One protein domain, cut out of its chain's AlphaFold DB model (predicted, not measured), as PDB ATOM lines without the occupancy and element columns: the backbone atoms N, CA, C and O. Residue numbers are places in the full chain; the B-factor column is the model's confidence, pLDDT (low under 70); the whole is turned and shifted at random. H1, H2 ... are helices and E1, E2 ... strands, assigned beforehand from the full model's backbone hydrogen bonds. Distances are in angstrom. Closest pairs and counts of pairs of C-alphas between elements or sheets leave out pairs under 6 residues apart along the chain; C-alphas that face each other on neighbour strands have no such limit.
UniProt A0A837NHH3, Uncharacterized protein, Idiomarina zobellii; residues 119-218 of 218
ATOM      1  N   GLN A 119     -24.867 -43.728   8.027       97.19
ATOM      2  CA  GLN A 119     -24.416 -44.934   8.735       97.19
ATOM      3  C   GLN A 119     -25.399 -46.105   8.577       97.19
ATOM      4  O   GLN A 119     -24.988 -47.261   8.473       97.19
ATOM      5  N   ARG A 120     -26.707 -45.821   8.536       97.62
ATOM      6  CA  ARG A 120     -27.729 -46.845   8.312       97.62
ATOM      7  C   ARG A 120     -27.718 -47.333   6.865       97.62
ATOM      8  O   ARG A 120     -27.887 -48.526   6.645       97.62
ATOM      9  N   LEU A 121     -27.499 -46.441   5.900       97.81
ATOM     10  CA  LEU A 121     -27.364 -46.801   4.484       97.81
ATOM     11  C   LEU A 121     -26.105 -47.645   4.234       97.81
ATOM     12  O   LEU A 121     -26.167 -48.625   3.497       97.81
ATOM     13  N   ALA A 122     -24.994 -47.330   4.905       97.00
ATOM     14  CA  ALA A 122     -23.779 -48.139   4.850       97.00
ATOM     15  C   ALA A 122     -24.021 -49.563   5.376       97.00
ATOM     16  O   ALA A 122     -23.706 -50.529   4.686       97.00
ATOM     17  N   SER A 123     -24.679 -49.709   6.535       96.50
ATOM     18  CA  SER A 123     -24.994 -51.041   7.072       96.50
ATOM     19  C   SER A 123     -25.998 -51.823   6.223       96.50
ATOM     20  O   SER A 123     -25.975 -53.050   6.224       96.50
ATOM     21  N   LEU A 124     -26.877 -51.142   5.480       96.19
ATOM     22  CA  LEU A 124     -27.756 -51.787   4.501       96.19
ATOM     23  C   LEU A 124     -26.993 -52.346   3.300       96.19
ATOM     24  O   LEU A 124     -27.365 -53.403   2.805       96.19
ATOM     25  N   ALA A 125     -25.944 -51.661   2.845       93.25
ATOM     26  CA  ALA A 125     -25.143 -52.099   1.703       93.25
ATOM     27  C   ALA A 125     -24.358 -53.391   1.977       93.25
ATOM     28  O   ALA A 125     -24.065 -54.144   1.047       93.25
ATOM     29  N   GLU A 126     -24.017 -53.622   3.245       91.56
ATOM     30  CA  GLU A 126     -23.314 -54.812   3.736       91.56
ATOM     31  C   GLU A 126     -24.268 -55.957   4.112       91.56
ATOM     32  O   GLU A 126     -23.829 -57.090   4.305       91.56
ATOM     33  N   ALA A 127     -25.572 -55.684   4.231       89.00
ATOM     34  CA  ALA A 127     -26.555 -56.680   4.636       89.00
ATOM     35  C   ALA A 127     -26.907 -57.625   3.475       89.00
ATOM     36  O   ALA A 127     -27.398 -57.193   2.431       89.00
ATOM     37  N   ASP A 128     -26.737 -58.931   3.684       83.88
ATOM     38  CA  ASP A 128     -27.181 -59.954   2.734       83.88
ATOM     39  C   ASP A 128     -28.673 -60.270   2.938       83.88
ATOM     40  O   ASP A 128     -29.059 -61.018   3.838       83.88
ATOM     41  N   LEU A 129     -29.528 -59.629   2.134       82.19
ATOM     42  CA  LEU A 129     -30.992 -59.718   2.238       82.19
ATOM     43  C   LEU A 129     -31.666 -60.321   0.990       82.19
ATOM     44  O   LEU A 129     -32.889 -60.277   0.874       82.19
ATOM     45  N   GLY A 130     -30.899 -60.861   0.034       72.00
ATOM     46  CA  GLY A 130     -31.436 -61.592  -1.128       72.00
ATOM     47  C   GLY A 130     -32.139 -60.763  -2.221       72.00
ATOM     48  O   GLY A 130     -32.574 -61.334  -3.216       72.00
ATOM     49  N   TYR A 131     -32.228 -59.432  -2.089       73.69
ATOM     50  CA  TYR A 131     -32.848 -58.509  -3.066       73.69
ATOM     51  C   TYR A 131     -31.818 -57.497  -3.616       73.69
ATOM     52  O   TYR A 131     -32.048 -56.287  -3.662       73.69
ATOM     53  N   GLY A 132     -30.634 -58.010  -3.971       79.50
ATOM     54  CA  GLY A 132     -29.406 -57.224  -4.159       79.50
ATOM     55  C   GLY A 132     -29.527 -56.060  -5.143       79.50
ATOM     56  O   GLY A 132     -29.280 -54.923  -4.763       79.50
ATOM     57  N   TYR A 133     -29.977 -56.305  -6.378       87.19
ATOM     58  CA  TYR A 133     -30.000 -55.264  -7.417       87.19
ATOM     59  C   TYR A 133     -30.918 -54.078  -7.065       87.19
ATOM     60  O   TYR A 133     -30.599 -52.929  -7.361       87.19
ATOM     61  N   GLU A 134     -32.064 -54.332  -6.432       90.81
ATOM     62  CA  GLU A 134     -33.014 -53.277  -6.071       90.81
ATOM     63  C   GLU A 134     -32.549 -52.511  -4.834       90.81
ATOM     64  O   GLU A 134     -32.681 -51.285  -4.781       90.81
ATOM     65  N   MET A 135     -31.961 -53.210  -3.857       94.19
ATOM     66  CA  MET A 135     -31.312 -52.558  -2.723       94.19
ATOM     67  C   MET A 135     -30.213 -51.609  -3.216       94.19
ATOM     68  O   MET A 135     -30.189 -50.440  -2.835       94.19
ATOM     69  N   ASP A 136     -29.377 -52.077  -4.140       95.00
ATOM     70  CA  ASP A 136     -28.284 -51.306  -4.734       95.00
ATOM     71  C   ASP A 136     -28.797 -50.083  -5.488       95.00
ATOM     72  O   ASP A 136     -28.283 -48.980  -5.307       95.00
ATOM     73  N   ASN A 137     -29.869 -50.237  -6.268       95.00
ATOM     74  CA  ASN A 137     -30.518 -49.121  -6.951       95.00
ATOM     75  C   ASN A 137     -31.012 -48.050  -5.973       95.00
ATOM     76  O   ASN A 137     -30.841 -46.858  -6.236       95.00
ATOM     77  N   ARG A 138     -31.637 -48.445  -4.860       96.25
ATOM     78  CA  ARG A 138     -32.150 -47.501  -3.855       96.25
ATOM     79  C   ARG A 138     -31.020 -46.792  -3.129       96.25
ATOM     80  O   ARG A 138     -31.038 -45.567  -3.050       96.25
ATOM     81  N   LEU A 139     -30.008 -47.536  -2.691       97.50
ATOM     82  CA  LEU A 139     -28.816 -46.971  -2.062       97.50
ATOM     83  C   LEU A 139     -28.091 -46.014  -3.018       97.50
ATOM     84  O   LEU A 139     -27.781 -44.888  -2.640       97.50
ATOM     85  N   ALA A 140     -27.895 -46.394  -4.280       97.69
ATOM     86  CA  ALA A 140     -27.291 -45.522  -5.281       97.69
ATOM     87  C   ALA A 140     -28.144 -44.286  -5.595       97.69
ATOM     88  O   ALA A 140     -27.597 -43.254  -5.969       97.69
ATOM     89  N   ALA A 141     -29.470 -44.355  -5.455       97.56
ATOM     90  CA  ALA A 141     -30.366 -43.223  -5.689       97.56
ATOM     91  C   ALA A 141     -30.471 -42.266  -4.493       97.56
ATOM     92  O   ALA A 141     -30.837 -41.105  -4.676       97.56
ATOM     93  N   ASN A 142     -30.199 -42.749  -3.281       98.06
ATOM     94  CA  ASN A 142     -30.434 -41.998  -2.059       98.06
ATOM     95  C   ASN A 142     -29.368 -40.897  -1.866       98.06
ATOM     96  O   ASN A 142     -28.173 -41.202  -1.800       98.06
ATOM     97  N   PRO A 143     -29.767 -39.616  -1.752       96.75
ATOM     98  CA  PRO A 143     -28.834 -38.492  -1.650       96.75
ATOM     99  C   PRO A 143     -28.046 -38.465  -0.335       96.75
ATOM    100  O   PRO A 143     -27.094 -37.700  -0.229       96.75
ATOM    101  N   SER A 144     -28.419 -39.274   0.659       97.38
ATOM    102  CA  SER A 144     -27.717 -39.397   1.942       97.38
ATOM    103  C   SER A 144     -26.715 -40.559   1.965       97.38
ATOM    104  O   SER A 144     -25.998 -40.735   2.954       97.38
ATOM    105  N   THR A 145     -26.626 -41.354   0.890       98.38
ATOM    106  CA  THR A 145     -25.682 -42.477   0.814       98.38
ATOM    107  C   THR A 145     -24.241 -41.965   0.838       98.38
ATOM    108  O   THR A 145     -23.897 -41.052   0.075       98.38
ATOM    109  N   PRO A 146     -23.382 -42.526   1.708       97.94
ATOM    110  CA  PRO A 146     -22.006 -42.075   1.831       97.94
ATOM    111  C   PRO A 146     -21.161 -42.499   0.626       97.94
ATOM    112  O   PRO A 146     -21.399 -43.528  -0.010       97.94
ATOM    113  N   VAL A 147     -20.127 -41.707   0.348       98.00
ATOM    114  CA  VAL A 147     -19.220 -41.873  -0.798       98.00
ATOM    115  C   VAL A 147     -18.623 -43.279  -0.888       98.00
ATOM    116  O   VAL A 147     -18.573 -43.844  -1.980       98.00
ATOM    117  N   ASP A 148     -18.190 -43.856   0.233       97.56
ATOM    118  CA  ASP A 148     -17.558 -45.181   0.232       97.56
ATOM    119  C   ASP A 148     -18.547 -46.286  -0.153       97.56
ATOM    120  O   ASP A 148     -18.201 -47.183  -0.920       97.56
ATOM    121  N   THR A 149     -19.810 -46.172   0.272       97.69
ATOM    122  CA  THR A 149     -20.880 -47.070  -0.176       97.69
ATOM    123  C   THR A 149     -21.144 -46.904  -1.670       97.69
ATOM    124  O   THR A 149     -21.217 -47.902  -2.378       97.69
ATOM    125  N   LEU A 150     -21.214 -45.672  -2.189       98.12
ATOM    126  CA  LEU A 150     -21.380 -45.439  -3.632       98.12
ATOM    127  C   LEU A 150     -20.214 -46.023  -4.445       98.12
ATOM    128  O   LEU A 150     -20.432 -46.576  -5.521       98.12
ATOM    129  N   ARG A 151     -18.985 -45.957  -3.917       97.62
ATOM    130  CA  ARG A 151     -17.815 -46.606  -4.522       97.62
ATOM    131  C   ARG A 151     -17.972 -48.123  -4.531       97.62
ATOM    132  O   ARG A 151     -17.740 -48.727  -5.568       97.62
ATOM    133  N   ALA A 152     -18.383 -48.722  -3.415       96.12
ATOM    134  CA  ALA A 152     -18.610 -50.164  -3.329       96.12
ATOM    135  C   ALA A 152     -19.707 -50.639  -4.297       96.12
ATOM    136  O   ALA A 152     -19.542 -51.670  -4.941       96.12
ATOM    137  N   LEU A 153     -20.793 -49.873  -4.444       95.69
ATOM    138  CA  LEU A 153     -21.859 -50.155  -5.410       95.69
ATOM    139  C   LEU A 153     -21.357 -50.067  -6.857       95.69
ATOM    140  O   LEU A 153     -21.664 -50.942  -7.654       95.69
ATOM    141  N   TYR A 154     -20.539 -49.065  -7.188       95.31
ATOM    142  CA  TYR A 154     -19.972 -48.913  -8.534       95.31
ATOM    143  C   TYR A 154     -19.078 -50.086  -8.966       95.31
ATOM    144  O   TYR A 154     -19.005 -50.408 -10.150       95.31
ATOM    145  N   GLN A 155     -18.401 -50.738  -8.014       93.88
ATOM    146  CA  GLN A 155     -17.566 -51.909  -8.300       93.88
ATOM    147  C   GLN A 155     -18.382 -53.177  -8.598       93.88
ATOM    148  O   GLN A 155     -17.808 -54.188  -8.995       93.88
ATOM    149  N   ARG A 156     -19.709 -53.162  -8.405       90.25
ATOM    150  CA  ARG A 156     -20.565 -54.308  -8.724       90.25
ATOM    151  C   ARG A 156     -20.790 -54.379 -10.233       90.25
ATOM    152  O   ARG A 156     -21.249 -53.432 -10.870       90.25
ATOM    153  N   GLU A 157     -20.467 -55.523 -10.817       84.62
ATOM    154  CA  GLU A 157     -20.578 -55.727 -12.259       84.62
ATOM    155  C   GLU A 157     -22.036 -55.906 -12.711       84.62
ATOM    156  O   GLU A 157     -22.887 -56.395 -11.970       84.62
ATOM    157  N   ASN A 158     -22.318 -55.553 -13.969       82.19
ATOM    158  CA  ASN A 158     -23.608 -55.778 -14.640       82.19
ATOM    159  C   ASN A 158     -24.832 -55.094 -13.990       82.19
ATOM    160  O   ASN A 158     -25.971 -55.498 -14.225       82.19
ATOM    161  N   GLN A 159     -24.626 -54.014 -13.229       87.38
ATOM    162  CA  GLN A 159     -25.693 -53.274 -12.548       87.38
ATOM    163  C   GLN A 159     -26.035 -51.940 -13.231       87.38
ATOM    164  O   GLN A 159     -25.871 -50.859 -12.673       87.38
ATOM    165  N   ILE A 160     -26.575 -51.999 -14.449       88.94
ATOM    166  CA  ILE A 160     -26.900 -50.792 -15.240       88.94
ATOM    167  C   ILE A 160     -27.903 -49.877 -14.527       88.94
ATOM    168  O   ILE A 160     -27.799 -48.653 -14.596       88.94
ATOM    169  N   GLY A 161     -28.887 -50.465 -13.837       92.00
ATOM    170  CA  GLY A 161     -29.826 -49.702 -13.018       92.00
ATOM    171  C   GLY A 161     -29.087 -48.868 -11.975       92.00
ATOM    172  O   GLY A 161     -29.351 -47.675 -11.845       92.00
ATOM    173  N   THR A 162     -28.100 -49.466 -11.314       95.12
ATOM    174  CA  THR A 162     -27.298 -48.834 -10.268       95.12
ATOM    175  C   THR A 162     -26.395 -47.754 -10.853       95.12
ATOM    176  O   THR A 162     -26.397 -46.643 -10.333       95.12
ATOM    177  N   ASP A 163     -25.752 -47.995 -12.000       94.94
ATOM    178  CA  ASP A 163     -24.981 -46.985 -12.746       94.94
ATOM    179  C   ASP A 163     -25.812 -45.733 -13.069       94.94
ATOM    180  O   ASP A 163     -25.375 -44.598 -12.865       94.94
ATOM    181  N   ILE A 164     -27.048 -45.924 -13.543       95.06
ATOM    182  CA  ILE A 164     -27.986 -44.835 -13.845       95.06
ATOM    183  C   ILE A 164     -28.337 -44.044 -12.577       95.06
ATOM    184  O   ILE A 164     -28.460 -42.817 -12.629       95.06
ATOM    185  N   LYS A 165     -28.509 -44.715 -11.433       96.94
ATOM    186  CA  LYS A 165     -28.795 -44.047 -10.155       96.94
ATOM    187  C   LYS A 165     -27.570 -43.299  -9.624       96.94
ATOM    188  O   LYS A 165     -27.703 -42.123  -9.282       96.94
ATOM    189  N   LEU A 166     -26.387 -43.914  -9.672       97.44
ATOM    190  CA  LEU A 166     -25.103 -43.288  -9.339       97.44
ATOM    191  C   LEU A 166     -24.879 -42.018 -10.163       97.44
ATOM    192  O   LEU A 166     -24.524 -40.980  -9.609       97.44
ATOM    193  N   ALA A 167     -25.168 -42.065 -11.465       96.75
ATOM    194  CA  ALA A 167     -25.035 -40.924 -12.364       96.75
ATOM    195  C   ALA A 167     -25.879 -39.705 -11.952       96.75
ATOM    196  O   ALA A 167     -25.505 -38.584 -12.283       96.75
ATOM    197  N   ARG A 168     -26.998 -39.882 -11.234       96.06
ATOM    198  CA  ARG A 168     -27.877 -38.778 -10.788       96.06
ATOM    199  C   ARG A 168     -27.627 -38.339  -9.350       96.06
ATOM    200  O   ARG A 168     -28.104 -37.277  -8.962       96.06
ATOM    201  N   ASN A 169     -26.941 -39.156  -8.561       97.62
ATOM    202  CA  ASN A 169     -26.749 -38.901  -7.142       97.62
ATOM    203  C   ASN A 169     -25.727 -37.774  -6.917       97.62
ATOM    204  O   ASN A 169     -24.661 -37.736  -7.536       97.62
ATOM    205  N   THR A 170     -26.075 -36.840  -6.032       95.31
ATOM    206  CA  THR A 170     -25.270 -35.660  -5.680       95.31
ATOM    207  C   THR A 170     -23.966 -36.009  -4.984       95.31
ATOM    208  O   THR A 170     -22.973 -35.304  -5.156       95.31
ATOM    209  N   ASN A 171     -23.952 -37.095  -4.214       96.25
ATOM    210  CA  ASN A 171     -22.786 -37.525  -3.450       96.25
ATOM    211  C   ASN A 171     -21.848 -38.410  -4.266       96.25
ATOM    212  O   ASN A 171     -20.748 -38.708  -3.798       96.25
ATOM    213  N   THR A 172     -22.229 -38.820  -5.482       98.06
ATOM    214  CA  THR A 172     -21.350 -39.628  -6.326       98.06
ATOM    215  C   THR A 172     -20.055 -38.859  -6.620       98.06
ATOM    216  O   THR A 172     -20.102 -37.711  -7.082       98.06
ATOM    217  N   PRO A 173     -18.879 -39.452  -6.349       97.50
ATOM    218  CA  PRO A 173     -17.590 -38.845  -6.650       97.50
ATOM    219  C   PRO A 173     -17.419 -38.510  -8.130       97.50
ATOM    220  O   PRO A 173     -17.856 -39.257  -9.004       97.50
ATOM    221  N   ASN A 174     -16.691 -37.429  -8.407       97.06
ATOM    222  CA  ASN A 174     -16.441 -36.971  -9.775       97.06
ATOM    223  C   ASN A 174     -15.720 -38.033 -10.604       97.06
ATOM    224  O   ASN A 174     -16.054 -38.208 -11.769       97.06
ATOM    225  N   SER A 175     -14.792 -38.782  -9.999       96.56
ATOM    226  CA  SER A 175     -14.102 -39.893 -10.662       96.56
ATOM    227  C   SER A 175     -15.084 -40.933 -11.209       96.56
ATOM    228  O   SER A 175     -14.991 -41.292 -12.378       96.56
ATOM    229  N   ILE A 176     -16.080 -41.330 -10.410       96.94
ATOM    230  CA  ILE A 176     -17.112 -42.292 -10.819       96.94
ATOM    231  C   ILE A 176     -17.995 -41.697 -11.920       96.94
ATOM    232  O   ILE A 176     -18.268 -42.365 -12.911       96.94
ATOM    233  N   LEU A 177     -18.413 -40.431 -11.802       97.00
ATOM    234  CA  LEU A 177     -19.214 -39.766 -12.841       97.00
ATOM    235  C   LEU A 177     -18.464 -39.691 -14.184       97.00
ATOM    236  O   LEU A 177     -19.048 -39.942 -15.241       97.00
ATOM    237  N   ILE A 178     -17.163 -39.399 -14.142       95.69
ATOM    238  CA  ILE A 178     -16.282 -39.381 -15.314       95.69
ATOM    239  C   ILE A 178     -16.158 -40.783 -15.914       95.69
ATOM    240  O   ILE A 178     -16.313 -40.941 -17.122       95.69
ATOM    241  N   GLU A 179     -15.928 -41.813 -15.105       94.38
ATOM    242  CA  GLU A 179     -15.854 -43.196 -15.588       94.38
ATOM    243  C   GLU A 179     -17.180 -43.680 -16.185       94.38
ATOM    244  O   GLU A 179     -17.185 -44.309 -17.242       94.38
ATOM    245  N   LEU A 180     -18.315 -43.333 -15.571       94.00
ATOM    246  CA  LEU A 180     -19.645 -43.633 -16.104       94.00
ATOM    247  C   LEU A 180     -19.871 -42.988 -17.477       94.00
ATOM    248  O   LEU A 180     -20.446 -43.627 -18.355       94.00
ATOM    249  N   SER A 181     -19.377 -41.765 -17.700       92.94
ATOM    250  CA  SER A 181     -19.504 -41.091 -19.003       92.94
ATOM    251  C   SER A 181     -18.767 -41.809 -20.144       92.94
ATOM    252  O   SER A 181     -19.161 -41.678 -21.300       92.94
ATOM    253  N   LYS A 182     -17.757 -42.627 -19.818       91.06
ATOM    254  CA  LYS A 182     -16.958 -43.408 -20.777       91.06
ATOM    255  C   LYS A 182     -17.558 -44.782 -21.101       91.06
ATOM    256  O   LYS A 182     -17.018 -45.500 -21.940       91.06
ATOM    257  N   ARG A 183     -18.638 -45.206 -20.430       85.06
ATOM    258  CA  ARG A 183     -19.271 -46.511 -20.698       85.06
ATOM    259  C   ARG A 183     -20.028 -46.455 -22.024       85.06
ATOM    260  O   ARG A 183     -21.081 -45.836 -22.091       85.06
ATOM    261  N   HIS A 184     -19.512 -47.105 -23.068       70.25
ATOM    262  CA  HIS A 184     -20.087 -47.097 -24.423       70.25
ATOM    263  C   HIS A 184     -20.841 -48.395 -24.765       70.25
ATOM    264  O   HIS A 184     -20.462 -49.150 -25.655       70.25
ATOM    265  N   ASN A 185     -21.940 -48.650 -24.064       70.69
ATOM    266  CA  ASN A 185     -22.934 -49.679 -24.384       70.69
ATOM    267  C   ASN A 185     -24.133 -49.011 -25.086       70.69
ATOM    268  O   ASN A 185     -24.831 -48.230 -24.459       70.69
ATOM    269  N   SER A 186     -24.381 -49.267 -26.378       65.88
ATOM    270  CA  SER A 186     -25.221 -48.409 -27.254       65.88
ATOM    271  C   SER A 186     -26.562 -47.944 -26.661       65.88
ATOM    272  O   SER A 186     -26.880 -46.755 -26.715       65.88
ATOM    273  N   ASP A 187     -27.324 -48.843 -26.037       71.06
ATOM    274  CA  ASP A 187     -28.658 -48.515 -25.509       71.06
ATOM    275  C   ASP A 187     -28.598 -47.915 -24.096       71.06
ATOM    276  O   ASP A 187     -29.386 -47.044 -23.722       71.06
ATOM    277  N   GLN A 188     -27.624 -48.358 -23.308       78.81
ATOM    278  CA  GLN A 188     -27.483 -48.035 -21.888       78.81
ATOM    279  C   GLN A 188     -26.690 -46.731 -21.692       78.81
ATOM    280  O   GLN A 188     -27.008 -45.937 -20.804       78.81
ATOM    281  N   HIS A 189     -25.750 -46.446 -22.593       84.12
ATOM    282  CA  HIS A 189     -24.959 -45.222 -22.667       84.12
ATOM    283  C   HIS A 189     -25.865 -43.994 -22.708       84.12
ATOM    284  O   HIS A 189     -25.707 -43.070 -21.916       84.12
ATOM    285  N   ASN A 190     -26.900 -44.011 -23.552       88.44
ATOM    286  CA  ASN A 190     -27.844 -42.898 -23.658       88.44
ATOM    287  C   ASN A 190     -28.583 -42.621 -22.338       88.44
ATOM    288  O   ASN A 190     -28.824 -41.460 -21.991       88.44
ATOM    289  N   ALA A 191     -28.933 -43.667 -21.584       91.69
ATOM    290  CA  ALA A 191     -29.591 -43.531 -20.285       91.69
ATOM    291  C   ALA A 191     -28.638 -42.985 -19.208       91.69
ATOM    292  O   ALA A 191     -29.034 -42.116 -18.424       91.69
ATOM    293  N   ILE A 192     -27.380 -43.438 -19.207       93.44
ATOM    294  CA  ILE A 192     -26.328 -42.939 -18.312       93.44
ATOM    295  C   ILE A 192     -26.027 -41.469 -18.621       93.44
ATOM    296  O   ILE A 192     -26.099 -40.634 -17.724       93.44
ATOM    297  N   ILE A 193     -25.798 -41.106 -19.885       93.44
ATOM    298  CA  ILE A 193     -25.520 -39.720 -20.291       93.44
ATOM    299  C   ILE A 193     -26.687 -38.790 -19.941       93.44
ATOM    300  O   ILE A 193     -26.473 -37.703 -19.405       93.44
ATOM    301  N   ARG A 194     -27.938 -39.205 -20.186       93.38
ATOM    302  CA  ARG A 194     -29.123 -38.427 -19.779       93.38
ATOM    303  C   ARG A 194     -29.167 -38.216 -18.265       93.38
ATOM    304  O   ARG A 194     -29.562 -37.150 -17.804       93.38
ATOM    305  N   SER A 195     -28.771 -39.225 -17.503       95.12
ATOM    306  CA  SER A 195     -28.714 -39.170 -16.045       95.12
ATOM    307  C   SER A 195     -27.618 -38.227 -15.552       95.12
ATOM    308  O   SER A 195     -27.901 -37.361 -14.730       95.12
ATOM    309  N   LEU A 196     -26.420 -38.314 -16.135       96.06
ATOM    310  CA  LEU A 196     -25.288 -37.432 -15.848       96.06
ATOM    311  C   LEU A 196     -25.603 -35.963 -16.156       96.06
ATOM    312  O   LEU A 196     -25.294 -35.095 -15.350       96.06
ATOM    313  N   LYS A 197     -26.281 -35.670 -17.275       95.19
ATOM    314  CA  LYS A 197     -26.716 -34.301 -17.623       95.19
ATOM    315  C   LYS A 197     -27.612 -33.657 -16.562       95.19
ATOM    316  O   LYS A 197     -27.590 -32.442 -16.415       95.19
ATOM    317  N   ASN A 198     -28.377 -34.469 -15.833       94.88
ATOM    318  CA  ASN A 198     -29.261 -34.018 -14.760       94.88
ATOM    319  C   ASN A 198     -28.596 -34.060 -13.374       94.88
ATOM    320  O   ASN A 198     -29.264 -33.786 -12.379       94.88
ATOM    321  N   ASN A 199     -27.321 -34.448 -13.281       97.12
ATOM    322  CA  ASN A 199     -26.606 -34.457 -12.013       97.12
ATOM    323  C   ASN A 199     -26.350 -33.013 -11.546       97.12
ATOM    324  O   ASN A 199     -25.851 -32.215 -12.346       97.12
ATOM    325  N   PRO A 200     -26.593 -32.676 -10.266       95.44
ATOM    326  CA  PRO A 200     -26.360 -31.324  -9.758       95.44
ATOM    327  C   PRO A 200     -24.936 -30.800  -9.961       95.44
ATOM    328  O   PRO A 200     -24.749 -29.609 -10.186       95.44
ATOM    329  N   LYS A 201     -23.923 -31.672  -9.977       95.69
ATOM    330  CA  LYS A 201     -22.535 -31.278 -10.266       95.69
ATOM    331  C   LYS A 201     -22.331 -30.832 -11.712       95.69
ATOM    332  O   LYS A 201     -21.514 -29.958 -11.986       95.69
ATOM    333  N   VAL A 202     -23.093 -31.392 -12.648       95.31
ATOM    334  CA  VAL A 202     -23.068 -30.961 -14.051       95.31
ATOM    335  C   VAL A 202     -23.871 -29.674 -14.219       95.31
ATOM    336  O   VAL A 202     -23.384 -28.720 -14.821       95.31
ATOM    337  N   THR A 203     -25.072 -29.596 -13.637       95.06
ATOM    338  CA  THR A 203     -25.926 -28.403 -13.768       95.06
ATOM    339  C   THR A 203     -25.341 -27.174 -13.074       95.06
ATOM    340  O   THR A 203     -25.513 -26.063 -13.563       95.06
ATOM    341  N   ASN A 204     -24.607 -27.363 -11.973       94.62
ATOM    342  CA  ASN A 204     -23.923 -26.283 -11.254       94.62
ATOM    343  C   ASN A 204     -22.561 -25.923 -11.878       94.62
ATOM    344  O   ASN A 204     -21.901 -24.990 -11.424       94.62
ATOM    345  N   GLY A 205     -22.134 -26.645 -12.921       92.31
ATOM    346  CA  GLY A 205     -20.907 -26.371 -13.664       92.31
ATOM    347  C   GLY A 205     -19.613 -26.841 -12.997       92.31
ATOM    348  O   GLY A 205     -18.550 -26.385 -13.407       92.31
ATOM    349  N   GLU A 206     -19.671 -27.731 -12.001       94.44
ATOM    350  CA  GLU A 206     -18.489 -28.412 -11.440       94.44
ATOM    351  C   GLU A 206     -17.888 -29.394 -12.461       94.44
ATOM    352  O   GLU A 206     -16.668 -29.502 -12.601       94.44
ATOM    353  N   LEU A 207     -18.754 -30.076 -13.213       95.44
ATOM    354  CA  LEU A 207     -18.394 -30.986 -14.297       95.44
ATOM    355  C   LEU A 207     -18.983 -30.498 -15.626       95.44
ATOM    356  O   LEU A 207     -20.096 -29.978 -15.672       95.44
ATOM    357  N   ARG A 208     -18.256 -30.707 -16.725       94.44
ATOM    358  CA  ARG A 208     -18.697 -30.371 -18.091       94.44
ATOM    359  C   ARG A 208     -18.418 -31.507 -19.060       94.44
ATOM    360  O   ARG A 208     -17.427 -32.211 -18.912       94.44
ATOM    361  N   PHE A 209     -19.278 -31.661 -20.058       93.56
ATOM    362  CA  PHE A 209     -19.028 -32.578 -21.166       93.56
ATOM    363  C   PHE A 209     -18.045 -31.962 -22.165       93.56
ATOM    364  O   PHE A 209     -18.151 -30.778 -22.491       93.56
ATOM    365  N   ASP A 210     -17.113 -32.770 -22.656       91.88
ATOM    366  CA  ASP A 210     -16.295 -32.451 -23.822       91.88
ATOM    367  C   ASP A 210     -17.025 -32.779 -25.141       91.88
ATOM    368  O   ASP A 210     -18.180 -33.216 -25.159       91.88
ATOM    369  N   ALA A 211     -16.346 -32.559 -26.271       87.38
ATOM    370  CA  ALA A 211     -16.891 -32.843 -27.600       87.38
ATOM    371  C   ALA A 211     -17.206 -34.336 -27.829       87.38
ATOM    372  O   ALA A 211     -18.009 -34.659 -28.701       87.38
ATOM    373  N   ALA A 212     -16.604 -35.236 -27.044       86.69
ATOM    374  CA  ALA A 212     -16.808 -36.679 -27.109       86.69
ATOM    375  C   ALA A 212     -17.872 -37.179 -26.110       86.69
ATOM    376  O   ALA A 212     -17.991 -38.385 -25.906       86.69
ATOM    377  N   MET A 213     -18.650 -36.281 -25.486       86.75
ATOM    378  CA  MET A 213     -19.630 -36.611 -24.437       86.75
ATOM    379  C   MET A 213     -19.017 -37.294 -23.203       86.75
ATOM    380  O   MET A 213     -19.717 -37.976 -22.453       86.75
ATOM    381  N   THR A 214     -17.735 -37.048 -22.932       90.56
ATOM    382  CA  THR A 214     -17.071 -37.474 -21.697       90.56
ATOM    383  C   THR A 214     -17.052 -36.320 -20.694       90.56
ATOM    384  O   THR A 214     -16.848 -35.163 -21.063       90.56
ATOM    385  N   LEU A 215     -17.308 -36.607 -19.415       93.00
ATOM    386  CA  LEU A 215     -17.242 -35.597 -18.358       93.00
ATOM    387  C   LEU A 215     -15.789 -35.245 -18.023       93.00
ATOM    388  O   LEU A 215     -14.927 -36.114 -17.926       93.00
ATOM    389  N   GLN A 216     -15.556 -33.961 -17.781       92.06
ATOM    390  CA  GLN A 216     -14.299 -33.385 -17.322       92.06
ATOM    391  C   GLN A 216     -14.579 -32.450 -16.145       92.06
ATOM    392  O   GLN A 216     -15.624 -31.790 -16.100       92.06
ATOM    393  N   VAL A 217     -13.639 -32.375 -15.203       89.62
ATOM    394  CA  VAL A 217     -13.675 -31.348 -14.153       89.62
ATOM    395  C   VAL A 217     -13.496 -29.983 -14.810       89.62
ATOM    396  O   VAL A 217     -12.701 -29.845 -15.745       89.62
ATOM    397  N   LYS A 218     -14.300 -29.002 -14.394       79.06
ATOM    398  CA  LYS A 218     -14.200 -27.649 -14.936       79.06
ATOM    399  C   LYS A 218     -12.868 -26.995 -14.597       79.06
ATOM    400  O   LYS A 218     -12.437 -27.082 -13.431       79.06
TER     401      LYS A 218
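AT A GLANCE: This is residues 119 to 218 of the 218 residues of an uncharacterized protein of Idiomarina zobellii (UniProt A0A837NHH3). A short solenoid of helices: the chain passes back and forth between two rows, with H2, H4 and H6 side by side in one row and H1, H3 and H5 running the other way in a second, looser row. H1 is at one end of the long axis, and a small hairpin of strands E1 and E2 caps the other end, with E2 next to H5 and short H7 beside E1. The printed part has 100 residues, with seven named helices followed by two named strands that form an antiparallel sheet, order E1 - E2; the class is mostly helix. The whole is compact, with a radius of gyration of the C-alphas of 13.2 A, and elongated, spanning 42 by 27 by 17 A.

HOW THE PARTS SIT: Look first at the hairpin of E1, residues 207 to 209, and E2, residues 215 to 217, antiparallel neighbours at 140 degrees between their directions. There N 208 and O 216 are 2.9 A apart and N 216 and O 208 are 2.8 A apart, both within hydrogen-bond range. From E2, go to H5, residues 174 to 181: the closest C-alphas are those of Ile 178 and Leu 215, 5.0 A apart. H7, residues 200 to 203, comes closest to E1 at the C-alphas of Lys 201 and Leu 207, 5.8 A apart. H6, residues 186 to 197, and E1 are near each other, with 7 pairs of C-alphas within 10 A. H5 and H6 form a helical hairpin and touch, closest at the C-alphas of Ser 181 and Ile 193, 6.3 A; they run opposite ways at 36 degrees, only just a steep tilt. Next comes the hub, H4, residues 160 to 168, which touches four helices. It touches H6 at a shallow tilt of 22 degrees, the same way, closest at the C-alphas of Ala 167 and Leu 196, 4.9 A. It touches H5 at a steep tilt of 50 degrees, opposite ways, closest at the C-alphas of Ala 167 and Leu 177, 6.0 A. It touches H2, residues 132 to 141, at a shallow tilt of 12 degrees, the same way, closest at the C-alphas of Asn 137 and Thr 162, 4.6 A. With H3, residues 147 to 154, it forms a helical hairpin, closest at the C-alphas of Tyr 154 and Asp 163, 6.8 A. H3 and H5 are close but not clearly touching, with the C-alphas of Tyr 154 and Ile 176 closest at 7.6 A. Last is H1, residues 119 to 125: it only just touches H3, with 3 pairs of C-alphas within 8 A, closest Ala 122 and Thr 149 at 5.9 A. Every O i to N i+4 pair is within hydrogen-bond range in H1, H2, H3 and H5, against 4 of 5 in H4 and 6 of 8 in H6; H7 is too short for such a pair.

IN THESE COORDINATES: Find C-alpha 207 at (-18.394, -30.986, -14.297), where E1 begins; E1 is 7.1 A long and E2 7.0 A. H6, the longest helix, runs 17.1 A from C-alpha 186 at (-25.221, -48.409, -27.254) to C-alpha 197. H2 is 14.1 A long, H4 12.8 A, H5 10.6 A, H3 10.5 A, H1 10.1 A and H7 5.0 A. H1 begins at C-alpha 119, at (-24.416, -44.934, 8.735).

THE WHOLE: The two C-alphas farthest apart are those of Leu 129 and Ala 211, 42.6 A. The printed part has no cut and ends at Lys 218, the chain's last residue. No link is long; the link from H1 to H2 is short and the others are tight. The model's mean pLDDT over the printed part is 92.0, and of the printed residues one is under 70, namely Ser 186.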